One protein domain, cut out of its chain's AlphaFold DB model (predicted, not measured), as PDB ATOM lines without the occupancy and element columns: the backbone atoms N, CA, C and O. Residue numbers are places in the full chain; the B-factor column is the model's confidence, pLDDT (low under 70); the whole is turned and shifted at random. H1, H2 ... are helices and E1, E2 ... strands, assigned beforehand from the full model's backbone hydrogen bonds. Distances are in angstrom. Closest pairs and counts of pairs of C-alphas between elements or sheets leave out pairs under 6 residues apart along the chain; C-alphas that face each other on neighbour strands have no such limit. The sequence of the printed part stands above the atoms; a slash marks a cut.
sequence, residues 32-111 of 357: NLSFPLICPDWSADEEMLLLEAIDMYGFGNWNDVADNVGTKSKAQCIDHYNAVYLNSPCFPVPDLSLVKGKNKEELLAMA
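AT A GLANCE: This is residues 32 to 111 of the 357 residues of the protein "Transcriptional adapter ADA2-like protein" of Trifolium pratense (UniProt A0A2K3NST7). A helical hairpin, H1 and H2, with H3 set crosswise to both, makes the larger lobe; a long link then runs back past the short strand E1 to small H4 at the far end. The printed part has 80 residues, with E1, H1, H2, H3, H4 in that order, mostly helix. It is compact, with a radius of gyration of the C-alphas of 12.9 A, spanning 37 by 27 by 18 A.

HOW THE PARTS SIT: E1, residues 36 to 39, pairs with no named strand. H1, residues 44 to 57, touches H2, residues 64 to 69, as a hairpin at a shallow tilt of 20 degrees, opposite ways; the closest C-alphas, of Ala 53 and Val 65, are 5.1 A apart. H3, residues 74 to 86, touches H2 with residues 74 to 77 alone, about perpendicular at 80 degrees; the closest C-alphas, of Ala 66 and Lys 74, are 5.0 A apart. H4, residues 104 to 110, touches no helix; its closest C-alpha to E1 is Met 110, 7.3 A from that of Pro 36. Each O i to N i+4 pair is within hydrogen-bond range in H1, H2 and H4, and 8 of 9 in H3.

IN THESE COORDINATES: E1 begins at C-alpha 36 (-25.637, 0.733, -5.013). H1 is 19.7 A long, H3 16.4 A. H4 ends at C-alpha 110 (-32.178, 1.261, -1.903).

THE WHOLE: The printed part has no cut. The H3 to H4 link is long, 17 residues. Fourteen residues have pLDDT under 70, among them 97 to 101.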
ATOM      1  N   ASN A  32     -32.976  -5.958 -11.869       62.44
ATOM      2  CA  ASN A  32     -32.863  -6.336 -10.458       62.44
ATOM      3  C   ASN A  32     -31.532  -5.907  -9.805       62.44
ATOM      4  O   ASN A  32     -31.368  -6.111  -8.602       62.44
ATOM      5  N   LEU A  33     -30.585  -5.348 -10.569       69.88
ATOM      6  CA  LEU A  33     -29.233  -4.990 -10.110       69.88
ATOM      7  C   LEU A  33     -28.971  -3.475 -10.031       69.88
ATOM      8  O   LEU A  33     -27.904  -3.067  -9.578       69.88
ATOM      9  N   SER A  34     -29.955  -2.635 -10.374       75.25
ATOM     10  CA  SER A  34     -29.854  -1.170 -10.272       75.25
ATOM     11  C   SER A  34     -29.986  -0.677  -8.814       75.25
ATOM     12  O   SER A  34     -30.937   0.001  -8.424       75.25
ATOM     13  N   PHE A  35     -29.042  -1.077  -7.960       79.56
ATOM     14  CA  PHE A  35     -28.897  -0.637  -6.570       79.56
ATOM     15  C   PHE A  35     -27.412  -0.473  -6.210       79.56
ATOM     16  O   PHE A  35     -26.595  -1.263  -6.684       79.56
ATOM     17  N   PRO A  36     -27.035   0.508  -5.370       81.62
ATOM     18  CA  PRO A  36     -25.637   0.733  -5.013       81.62
ATOM     19  C   PRO A  36     -25.082  -0.408  -4.151       81.62
ATOM     20  O   PRO A  36     -25.618  -0.697  -3.077       81.62
ATOM     21  N   LEU A  37     -24.008  -1.048  -4.624       77.06
ATOM     22  CA  LEU A  37     -23.392  -2.207  -3.961       77.06
ATOM     23  C   LEU A  37     -22.219  -1.805  -3.057       77.06
ATOM     24  O   LEU A  37     -22.155  -2.241  -1.909       77.06
ATOM     25  N   ILE A  38     -21.301  -0.981  -3.572       80.19
ATOM     26  CA  ILE A  38     -20.047  -0.621  -2.885       80.19
ATOM     27  C   ILE A  38     -19.924   0.894  -2.681       80.19
ATOM     28  O   ILE A  38     -19.495   1.342  -1.618       80.19
ATOM     29  N   CYS A  39     -20.379   1.702  -3.641       77.00
ATOM     30  CA  CYS A  39     -20.490   3.157  -3.506       77.00
ATOM     31  C   CYS A  39     -21.880   3.646  -3.956       77.00
ATOM     32  O   CYS A  39     -22.482   3.016  -4.822       77.00
ATOM     33  N   PRO A  40     -22.405   4.764  -3.411       78.06
ATOM     34  CA  PRO A  40     -23.733   5.281  -3.775       78.06
ATOM     35  C   PRO A  40     -23.904   5.610  -5.264       78.06
ATOM     36  O   PRO A  40     -25.010   5.490  -5.784       78.06
ATOM     37  N   ASP A  41     -22.815   6.000  -5.934       80.81
ATOM     38  CA  ASP A  41     -22.803   6.454  -7.330       80.81
ATOM     39  C   ASP A  41     -22.602   5.321  -8.360       80.81
ATOM     40  O   ASP A  41     -22.508   5.605  -9.557       80.81
ATOM     41  N   TRP A  42     -22.508   4.060  -7.911       88.56
ATOM     42  CA  TRP A  42     -22.259   2.866  -8.734       88.56
ATOM     43  C   TRP A  42     -23.205   1.722  -8.358       88.56
ATOM     44  O   TRP A  42     -23.137   1.199  -7.240       88.56
ATOM     45  N   SER A  43     -24.074   1.312  -9.283       89.00
ATOM     46  CA  SER A  43     -24.988   0.186  -9.072       89.00
ATOM     47  C   SER A  43     -24.345  -1.182  -9.346       89.00
ATOM     48  O   SER A  43     -23.274  -1.287  -9.943       89.00
ATOM     49  N   ALA A  44     -24.963  -2.252  -8.836       86.00
ATOM     50  CA  ALA A  44     -24.403  -3.606  -8.855       86.00
ATOM     51  C   ALA A  44     -24.241  -4.192 -10.272       86.00
ATOM     52  O   ALA A  44     -23.384  -5.048 -10.481       86.00
ATOM     53  N   ASP A  45     -25.035  -3.730 -11.237       87.19
ATOM     54  CA  ASP A  45     -24.863  -3.992 -12.669       87.19
ATOM     55  C   ASP A  45     -23.633  -3.276 -13.245       87.19
ATOM     56  O   ASP A  45     -22.819  -3.915 -13.905       87.19
ATOM     57  N   GLU A  46     -23.451  -1.985 -12.955       92.00
ATOM     58  CA  GLU A  46     -22.283  -1.207 -13.398       92.00
ATOM     59  C   GLU A  46     -20.969  -1.770 -12.828       92.00
ATOM     60  O   GLU A  46     -19.967  -1.849 -13.539       92.00
ATOM     61  N   GLU A  47     -20.980  -2.209 -11.565       90.94
ATOM     62  CA  GLU A  47     -19.843  -2.863 -10.902       90.94
ATOM     63  C   GLU A  47     -19.521  -4.233 -11.531       90.94
ATOM     64  O   GLU A  47     -18.362  -4.561 -11.787       90.94
ATOM     65  N   MET A  48     -20.551  -5.031 -11.836       89.56
ATOM     66  CA  MET A  48     -20.388  -6.320 -12.514       89.56
ATOM     67  C   MET A  48     -19.814  -6.139 -13.927       89.56
ATOM     68  O   MET A  48     -18.854  -6.824 -14.283       89.56
ATOM     69  N   LEU A  49     -20.344  -5.181 -14.695       92.00
ATOM     70  CA  LEU A  49     -19.872  -4.844 -16.043       92.00
ATOM     71  C   LEU A  49     -18.442  -4.290 -16.047       92.00
ATOM     72  O   LEU A  49     -17.703  -4.550 -16.995       92.00
ATOM     73  N   LEU A  50     -18.035  -3.553 -15.007       92.94
ATOM     74  CA  LEU A  50     -16.663  -3.059 -14.861       92.94
ATOM     75  C   LEU A  50     -15.672  -4.215 -14.680       92.94
ATOM     76  O   LEU A  50     -14.637  -4.247 -15.346       92.94
ATOM     77  N   LEU A  51     -15.985  -5.169 -13.800       92.56
ATOM     78  CA  LEU A  51     -15.116  -6.319 -13.541       92.56
ATOM     79  C   LEU A  51     -15.072  -7.293 -14.727       92.56
ATOM     80  O   LEU A  51     -13.984  -7.720 -15.109       92.56
ATOM     81  N   GLU A  52     -16.220  -7.587 -15.349       91.50
ATOM     82  CA  GLU A  52     -16.298  -8.395 -16.576       91.50
ATOM     83  C   GLU A  52     -15.476  -7.762 -17.707       91.50
ATOM     84  O   GLU A  52     -14.697  -8.442 -18.375       91.50
ATOM     85  N   ALA A  53     -15.564  -6.441 -17.878       91.94
ATOM     86  CA  ALA A  53     -14.787  -5.731 -18.884       91.94
ATOM     87  C   ALA A  53     -13.272  -5.750 -18.616       91.94
ATOM     88  O   ALA A  53     -12.487  -5.841 -19.558       91.94
ATOM     89  N   ILE A  54     -12.830  -5.672 -17.356       92.44
ATOM     90  CA  ILE A  54     -11.397  -5.736 -17.019       92.44
ATOM     91  C   ILE A  54     -10.820  -7.137 -17.290       92.44
ATOM     92  O   ILE A  54      -9.671  -7.232 -17.726       92.44
ATOM     93  N   ASP A  55     -11.609  -8.199 -17.097       89.88
ATOM     94  CA  ASP A  55     -11.236  -9.578 -17.455       89.88
ATOM     95  C   ASP A  55     -11.208  -9.777 -18.986       89.88
ATOM     96  O   ASP A  55     -10.237 -10.296 -19.538       89.88
ATOM     97  N   MET A  56     -12.225  -9.270 -19.694       86.88
ATOM     98  CA  MET A  56     -12.390  -9.427 -21.149       86.88
ATOM     99  C   MET A  56     -11.442  -8.571 -22.006       86.88
ATOM    100  O   MET A  56     -10.957  -9.043 -23.036       86.88
ATOM    101  N   TYR A  57     -11.187  -7.315 -21.621       91.25
ATOM    102  CA  TYR A  57     -10.385  -6.352 -22.401       91.25
ATOM    103  C   TYR A  57      -8.985  -6.098 -21.824       91.25
ATOM    104  O   TYR A  57      -8.154  -5.469 -22.485       91.25
ATOM    105  N   GLY A  58      -8.712  -6.603 -20.618       85.19
ATOM    106  CA  GLY A  58      -7.433  -6.486 -19.928       85.19
ATOM    107  C   GLY A  58      -7.251  -5.175 -19.156       85.19
ATOM    108  O   GLY A  58      -7.601  -4.077 -19.603       85.19
ATOM    109  N   PHE A  59      -6.628  -5.281 -17.980       86.38
ATOM    110  CA  PHE A  59      -6.314  -4.132 -17.132       86.38
ATOM    111  C   PHE A  59      -5.458  -3.088 -17.872       86.38
ATOM    112  O   PHE A  59      -4.403  -3.401 -18.423       86.38
ATOM    113  N   GLY A  60      -5.901  -1.828 -17.849       80.50
ATOM    114  CA  GLY A  60      -5.265  -0.720 -18.568       80.50
ATOM    115  C   GLY A  60      -6.003  -0.283 -19.838       80.50
ATOM    116  O   GLY A  60      -5.873   0.882 -20.228       80.50
ATOM    117  N   ASN A  61      -6.827  -1.145 -20.448       89.75
ATOM    118  CA  ASN A  61      -7.589  -0.814 -21.658       89.75
ATOM    119  C   ASN A  61      -8.898  -0.058 -21.349       89.75
ATOM    120  O   ASN A  61     -10.004  -0.440 -21.724       89.75
ATOM    121  N   TRP A  62      -8.772   1.055 -20.628       92.81
ATOM    122  CA  TRP A  62      -9.898   1.797 -20.053       92.81
ATOM    123  C   TRP A  62     -10.808   2.527 -21.061       92.81
ATOM    124  O   TRP A  62     -11.698   3.260 -20.637       92.81
ATOM    125  N   ASN A  63     -10.562   2.402 -22.371       92.31
ATOM    126  CA  ASN A  63     -11.498   2.870 -23.400       92.31
ATOM    127  C   ASN A  63     -12.625   1.838 -23.526       92.31
ATOM    128  O   ASN A  63     -13.736   2.084 -23.075       92.31
ATOM    129  N   ASP A  64     -12.273   0.650 -24.015       90.19
ATOM    130  CA  ASP A  64     -13.172  -0.476 -24.266       90.19
ATOM    131  C   ASP A  64     -13.908  -0.909 -22.981       90.19
ATOM    132  O   ASP A  64     -15.085  -1.257 -23.017       90.19
ATOM    133  N   VAL A  65     -13.252  -0.786 -21.816       91.50
ATOM    134  CA  VAL A  65     -13.883  -1.001 -20.501       91.50
ATOM    135  C   VAL A  65     -15.006  -0.000 -20.206       91.50
ATOM    136  O   VAL A  65     -16.042  -0.384 -19.670       91.50
ATOM    137  N   ALA A  66     -14.832   1.278 -20.549       94.00
ATOM    138  CA  ALA A  66     -15.877   2.285 -20.368       94.00
ATOM    139  C   ALA A  66     -17.017   2.105 -21.380       94.00
ATOM    140  O   ALA A  66     -18.181   2.231 -21.009       94.00
ATOM    141  N   ASP A  67     -16.690   1.736 -22.622       93.38
ATOM    142  CA  ASP A  67     -17.683   1.451 -23.661       93.38
ATOM    143  C   ASP A  67     -18.535   0.206 -23.322       93.38
ATOM    144  O   ASP A  67     -19.722   0.179 -23.645       93.38
ATOM    145  N   ASN A  68     -17.977  -0.787 -22.608       91.19
ATOM    146  CA  ASN A  68     -18.724  -1.949 -22.100       91.19
ATOM    147  C   ASN A  68     -19.615  -1.624 -20.887       91.19
ATOM    148  O   ASN A  68     -20.716  -2.159 -20.776       91.19
ATOM    149  N   VAL A  69     -19.168  -0.743 -19.982       91.50
ATOM    150  CA  VAL A  69     -19.996  -0.255 -18.858       91.50
ATOM    151  C   VAL A  69     -21.113   0.674 -19.359       91.50
ATOM    152  O   VAL A  69     -22.217   0.663 -18.819       91.50
ATOM    153  N   GLY A  70     -20.854   1.475 -20.397       88.56
ATOM    154  CA  GLY A  70     -21.833   2.290 -21.131       88.56
ATOM    155  C   GLY A  70     -22.393   3.515 -20.389       88.56
ATOM    156  O   GLY A  70     -22.728   4.516 -21.023       88.56
ATOM    157  N   THR A  71     -22.481   3.478 -19.057       89.88
ATOM    158  CA  THR A  71     -23.021   4.559 -18.210       89.88
ATOM    159  C   THR A  71     -21.947   5.474 -17.612       89.88
ATOM    160  O   THR A  71     -22.249   6.601 -17.206       89.88
ATOM    161  N   LYS A  72     -20.693   5.009 -17.544       91.62
ATOM    162  CA  LYS A  72     -19.558   5.697 -16.909       91.62
ATOM    163  C   LYS A  72     -18.486   6.042 -17.938       91.62
ATOM    164  O   LYS A  72     -18.210   5.274 -18.852       91.62
ATOM    165  N   SER A  73     -17.827   7.184 -17.762       95.19
ATOM    166  CA  SER A  73     -16.655   7.532 -18.571       95.19
ATOM    167  C   SER A  73     -15.393   6.802 -18.099       95.19
ATOM    168  O   SER A  73     -15.242   6.491 -16.919       95.19
ATOM    169  N   LYS A  74     -14.424   6.641 -19.008       94.56
ATOM    170  CA  LYS A  74     -13.069   6.124 -18.742       94.56
ATOM    171  C   LYS A  74     -12.439   6.632 -17.441       94.56
ATOM    172  O   LYS A  74     -11.883   5.835 -16.693       94.56
ATOM    173  N   ALA A  75     -12.517   7.937 -17.175       93.56
ATOM    174  CA  ALA A  75     -11.958   8.523 -15.958       93.56
ATOM    175  C   ALA A  75     -12.654   7.976 -14.701       93.56
ATOM    176  O   ALA A  75     -11.985   7.518 -13.785       93.56
ATOM    177  N   GLN A  76     -13.988   7.913 -14.707       93.38
ATOM    178  CA  GLN A  76     -14.764   7.365 -13.592       93.38
ATOM    179  C   GLN A  76     -14.465   5.877 -13.363       93.38
ATOM    180  O   GLN A  76     -14.322   5.477 -12.214       93.38
ATOM    181  N   CYS A  77     -14.319   5.069 -14.422       93.25
ATOM    182  CA  CYS A  77     -13.942   3.654 -14.296       93.25
ATOM    183  C   CYS A  77     -12.547   3.478 -13.669       93.25
ATOM    184  O   CYS A  77     -12.372   2.639 -12.787       93.25
ATOM    185  N   ILE A  78     -11.571   4.294 -14.091       91.56
ATOM    186  CA  ILE A  78     -10.213   4.317 -13.522       91.56
ATOM    187  C   ILE A  78     -10.259   4.717 -12.044       91.56
ATOM    188  O   ILE A  78      -9.721   4.005 -11.198       91.56
ATOM    189  N   ASP A  79     -10.892   5.845 -11.728       92.69
ATOM    190  CA  ASP A  79     -10.886   6.428 -10.385       92.69
ATOM    191  C   ASP A  79     -11.649   5.550  -9.382       92.69
ATOM    192  O   ASP A  79     -11.169   5.341  -8.266       92.69
ATOM    193  N   HIS A  80     -12.775   4.957  -9.797       91.75
ATOM    194  CA  HIS A  80     -13.536   3.995  -8.995       91.75
ATOM    195  C   HIS A  80     -12.737   2.722  -8.725       91.75
ATOM    196  O   HIS A  80     -12.542   2.365  -7.565       91.75
ATOM    197  N   TYR A  81     -12.182   2.074  -9.758       89.88
ATOM    198  CA  TYR A  81     -11.385   0.857  -9.566       89.88
ATOM    199  C   TYR A  81     -10.139   1.115  -8.697       89.88
ATOM    200  O   TYR A  81      -9.799   0.322  -7.813       89.88
ATOM    201  N   ASN A  82      -9.486   2.264  -8.894       88.62
ATOM    202  CA  ASN A  82      -8.375   2.705  -8.056       88.62
ATOM    203  C   ASN A  82      -8.801   2.878  -6.592       88.62
ATOM    204  O   ASN A  82      -8.099   2.394  -5.707       88.62
ATOM    205  N   ALA A  83      -9.913   3.562  -6.315       86.44
ATOM    206  CA  ALA A  83     -10.365   3.831  -4.949       86.44
ATOM    207  C   ALA A  83     -10.898   2.577  -4.235       86.44
ATOM    208  O   ALA A  83     -10.553   2.335  -3.080       86.44
ATOM    209  N   VAL A  84     -11.715   1.779  -4.926       84.81
ATOM    210  CA  VAL A  84     -12.523   0.702  -4.335       84.81
ATOM    211  C   VAL A  84     -11.801  -0.645  -4.298       84.81
ATOM    212  O   VAL A  84     -12.001  -1.403  -3.350       84.81
ATOM    213  N   TYR A  85     -10.936  -0.941  -5.275       83.94
ATOM    214  CA  TYR A  85     -10.242  -2.231  -5.363       83.94
ATOM    215  C   TYR A  85      -8.754  -2.118  -5.029       83.94
ATOM    216  O   TYR A  85      -8.272  -2.828  -4.146       83.94
ATOM    217  N   LEU A  86      -8.014  -1.219  -5.689       83.75
ATOM    218  CA  LEU A  86      -6.554  -1.131  -5.516       83.75
ATOM    219  C   LEU A  86      -6.134  -0.459  -4.203       83.75
ATOM    220  O   LEU A  86      -5.217  -0.943  -3.543       83.75
ATOM    221  N   ASN A  87      -6.812   0.619  -3.802       82.75
ATOM    222  CA  ASN A  87      -6.559   1.333  -2.544       82.75
ATOM    223  C   ASN A  87      -7.508   0.906  -1.404       82.75
ATOM    224  O   ASN A  87      -7.619   1.607  -0.397       82.75
ATOM    225  N   SER A  88      -8.178  -0.246  -1.544       79.88
ATOM    226  CA  SER A  88      -9.071  -0.794  -0.520       79.88
ATOM    227  C   SER A  88      -8.349  -0.993   0.825       79.88
ATOM    228  O   SER A  88      -7.319  -1.679   0.861       79.88
ATOM    229  N   PRO A  89      -8.911  -0.524   1.959       74.56
ATOM    230  CA  PRO A  89      -8.404  -0.842   3.298       74.56
ATOM    231  C   PRO A  89      -8.359  -2.347   3.617       74.56
ATOM    232  O   PRO A  89      -7.683  -2.751   4.562       74.56
ATOM    233  N   CYS A  90      -9.073  -3.179   2.850       70.12
ATOM    234  CA  CYS A  90      -9.121  -4.635   2.981       70.12
ATOM    235  C   CYS A  90      -8.698  -5.382   1.699       70.12
ATOM    236  O   CYS A  90      -9.135  -6.511   1.462       70.12
ATOM    237  N   PHE A  91      -7.800  -4.789   0.899       69.12
ATOM    238  CA  PHE A  91      -7.140  -5.442  -0.241       69.12
ATOM    239  C   PHE A  91      -6.723  -6.899   0.092       69.12
ATOM    240  O   PHE A  91      -6.083  -7.125   1.126       69.12
ATOM    241  N   PRO A  92      -7.039  -7.902  -0.754       67.19
ATOM    242  CA  PRO A  92      -7.439  -7.796  -2.162       67.19
ATOM    243  C   PRO A  92      -8.958  -7.738  -2.423       67.19
ATOM    244  O   PRO A  92      -9.368  -7.938  -3.564       67.19
ATOM    245  N   VAL A  93      -9.801  -7.508  -1.411       73.75
ATOM    246  CA  VAL A  93     -11.259  -7.357  -1.597       73.75
ATOM    247  C   VAL A  93     -11.702  -5.900  -1.399       73.75
ATOM    248  O   VAL A  93     -11.056  -5.173  -0.641       73.75
ATOM    249  N   PRO A  94     -12.781  -5.444  -2.060       73.56
ATOM    250  CA  PRO A  94     -13.388  -4.149  -1.766       73.56
ATOM    251  C   PRO A  94     -14.090  -4.171  -0.399       73.56
ATOM    252  O   PRO A  94     -14.496  -5.234   0.086       73.56
ATOM    253  N   ASP A  95     -14.274  -3.004   0.223       75.06
ATOM    254  CA  ASP A  95     -15.026  -2.921   1.477       75.06
ATOM    255  C   ASP A  95     -16.538  -3.031   1.239       75.06
ATOM    256  O   ASP A  95     -17.189  -2.119   0.736       75.06
ATOM    257  N   LEU A  96     -17.116  -4.157   1.657       74.12
ATOM    258  CA  LEU A  96     -18.550  -4.435   1.558       74.12
ATOM    259  C   LEU A  96     -19.368  -3.859   2.735       74.12
ATOM    260  O   LEU A  96     -20.523  -4.249   2.926       74.12
ATOM    261  N   SER A  97     -18.804  -2.954   3.544       68.81
ATOM    262  CA  SER A  97     -19.481  -2.313   4.686       68.81
ATOM    263  C   SER A  97     -20.828  -1.668   4.332       68.81
ATOM    264  O   SER A  97     -21.747  -1.714   5.149       68.81
ATOM    265  N   LEU A  98     -20.999  -1.168   3.101       64.44
ATOM    266  CA  LEU A  98     -22.263  -0.601   2.610       64.44
ATOM    267  C   LEU A  98     -23.425  -1.616   2.580       64.44
ATOM    268  O   LEU A  98     -24.588  -1.215   2.664       64.44
ATOM    269  N   VAL A  99     -23.135  -2.918   2.485       63.09
ATOM    270  CA  VAL A  99     -24.119  -4.017   2.376       63.09
ATOM    271  C   VAL A  99     -24.094  -4.951   3.594       63.09
ATOM    272  O   VAL A  99     -25.091  -5.605   3.902       63.09
ATOM    273  N   LYS A 100     -22.974  -5.004   4.322       63.41
ATOM    274  CA  LYS A 100     -22.722  -5.936   5.428       63.41
ATOM    275  C   LYS A 100     -23.727  -5.782   6.580       63.41
ATOM    276  O   LYS A 100     -23.575  -4.927   7.445       63.41
ATOM    277  N   GLY A 101     -24.710  -6.681   6.616       58.16
ATOM    278  CA  GLY A 101     -25.744  -6.756   7.656       58.16
ATOM    279  C   GLY A 101     -27.134  -6.281   7.224       58.16
ATOM    280  O   GLY A 101     -28.065  -6.423   8.012       58.16
ATOM    281  N   LYS A 102     -27.298  -5.767   5.996       71.25
ATOM    282  CA  LYS A 102     -28.611  -5.374   5.460       71.25
ATOM    283  C   LYS A 102     -29.435  -6.588   5.023       71.25
ATOM    284  O   LYS A 102     -28.890  -7.551   4.481       71.25
ATOM    285  N   ASN A 103     -30.748  -6.535   5.236       70.50
ATOM    286  CA  ASN A 103     -31.684  -7.573   4.786       70.50
ATOM    287  C   ASN A 103     -32.164  -7.347   3.337       70.50
ATOM    288  O   ASN A 103     -31.859  -6.341   2.694       70.50
ATOM    289  N   LYS A 104     -32.909  -8.318   2.794       63.97
ATOM    290  CA  LYS A 104     -33.362  -8.302   1.394       63.97
ATOM    291  C   LYS A 104     -34.308  -7.129   1.114       63.97
ATOM    292  O   LYS A 104     -34.245  -6.534   0.039       63.97
ATOM    293  N   GLU A 105     -35.162  -6.793   2.071       71.94
ATOM    294  CA  GLU A 105     -36.112  -5.687   2.008       71.94
ATOM    295  C   GLU A 105     -35.385  -4.332   1.935       71.94
ATOM    296  O   GLU A 105     -35.756  -3.485   1.124       71.94
ATOM    297  N   GLU A 106     -34.309  -4.151   2.705       71.38
ATOM    298  CA  GLU A 106     -33.458  -2.952   2.705       71.38
ATOM    299  C   GLU A 106     -32.677  -2.775   1.396       71.38
ATOM    300  O   GLU A 106     -32.617  -1.664   0.866       71.38
ATOM    301  N   LEU A 107     -32.125  -3.854   0.824       67.56
ATOM    302  CA  LEU A 107     -31.490  -3.796  -0.502       67.56
ATOM    303  C   LEU A 107     -32.509  -3.391  -1.584       67.56
ATOM    304  O   LEU A 107     -32.253  -2.487  -2.383       67.56
ATOM    305  N   LEU A 108     -33.711  -3.981  -1.549       66.25
ATOM    306  CA  LEU A 108     -34.822  -3.645  -2.449       66.25
ATOM    307  C   LEU A 108     -35.440  -2.259  -2.191       66.25
ATOM    308  O   LEU A 108     -36.173  -1.757  -3.048       66.25
ATOM    309  N   ALA A 109     -35.178  -1.638  -1.039       72.88
ATOM    310  CA  ALA A 109     -35.545  -0.252  -0.761       72.88
ATOM    311  C   ALA A 109     -34.531   0.725  -1.376       72.88
ATOM    312  O   ALA A 109     -34.939   1.697  -2.012       72.88
ATOM    313  N   MET A 110     -33.226   0.439  -1.276       67.44
ATOM    314  CA  MET A 110     -32.178   1.261  -1.903       67.44
ATOM    315  C   MET A 110     -32.308   1.298  -3.436       67.44
ATOM    316  O   MET A 110     -32.164   2.367  -4.026       67.44
ATOM    317  N   ALA A 111     -32.696   0.179  -4.061       60.41
ATOM    318  CA  ALA A 111     -33.009   0.097  -5.496       60.41
ATOM    319  C   ALA A 111     -34.106   1.079  -5.968       60.41
ATOM    320  O   ALA A 111     -34.184   1.423  -7.144       60.41
TER     321      ALA A 111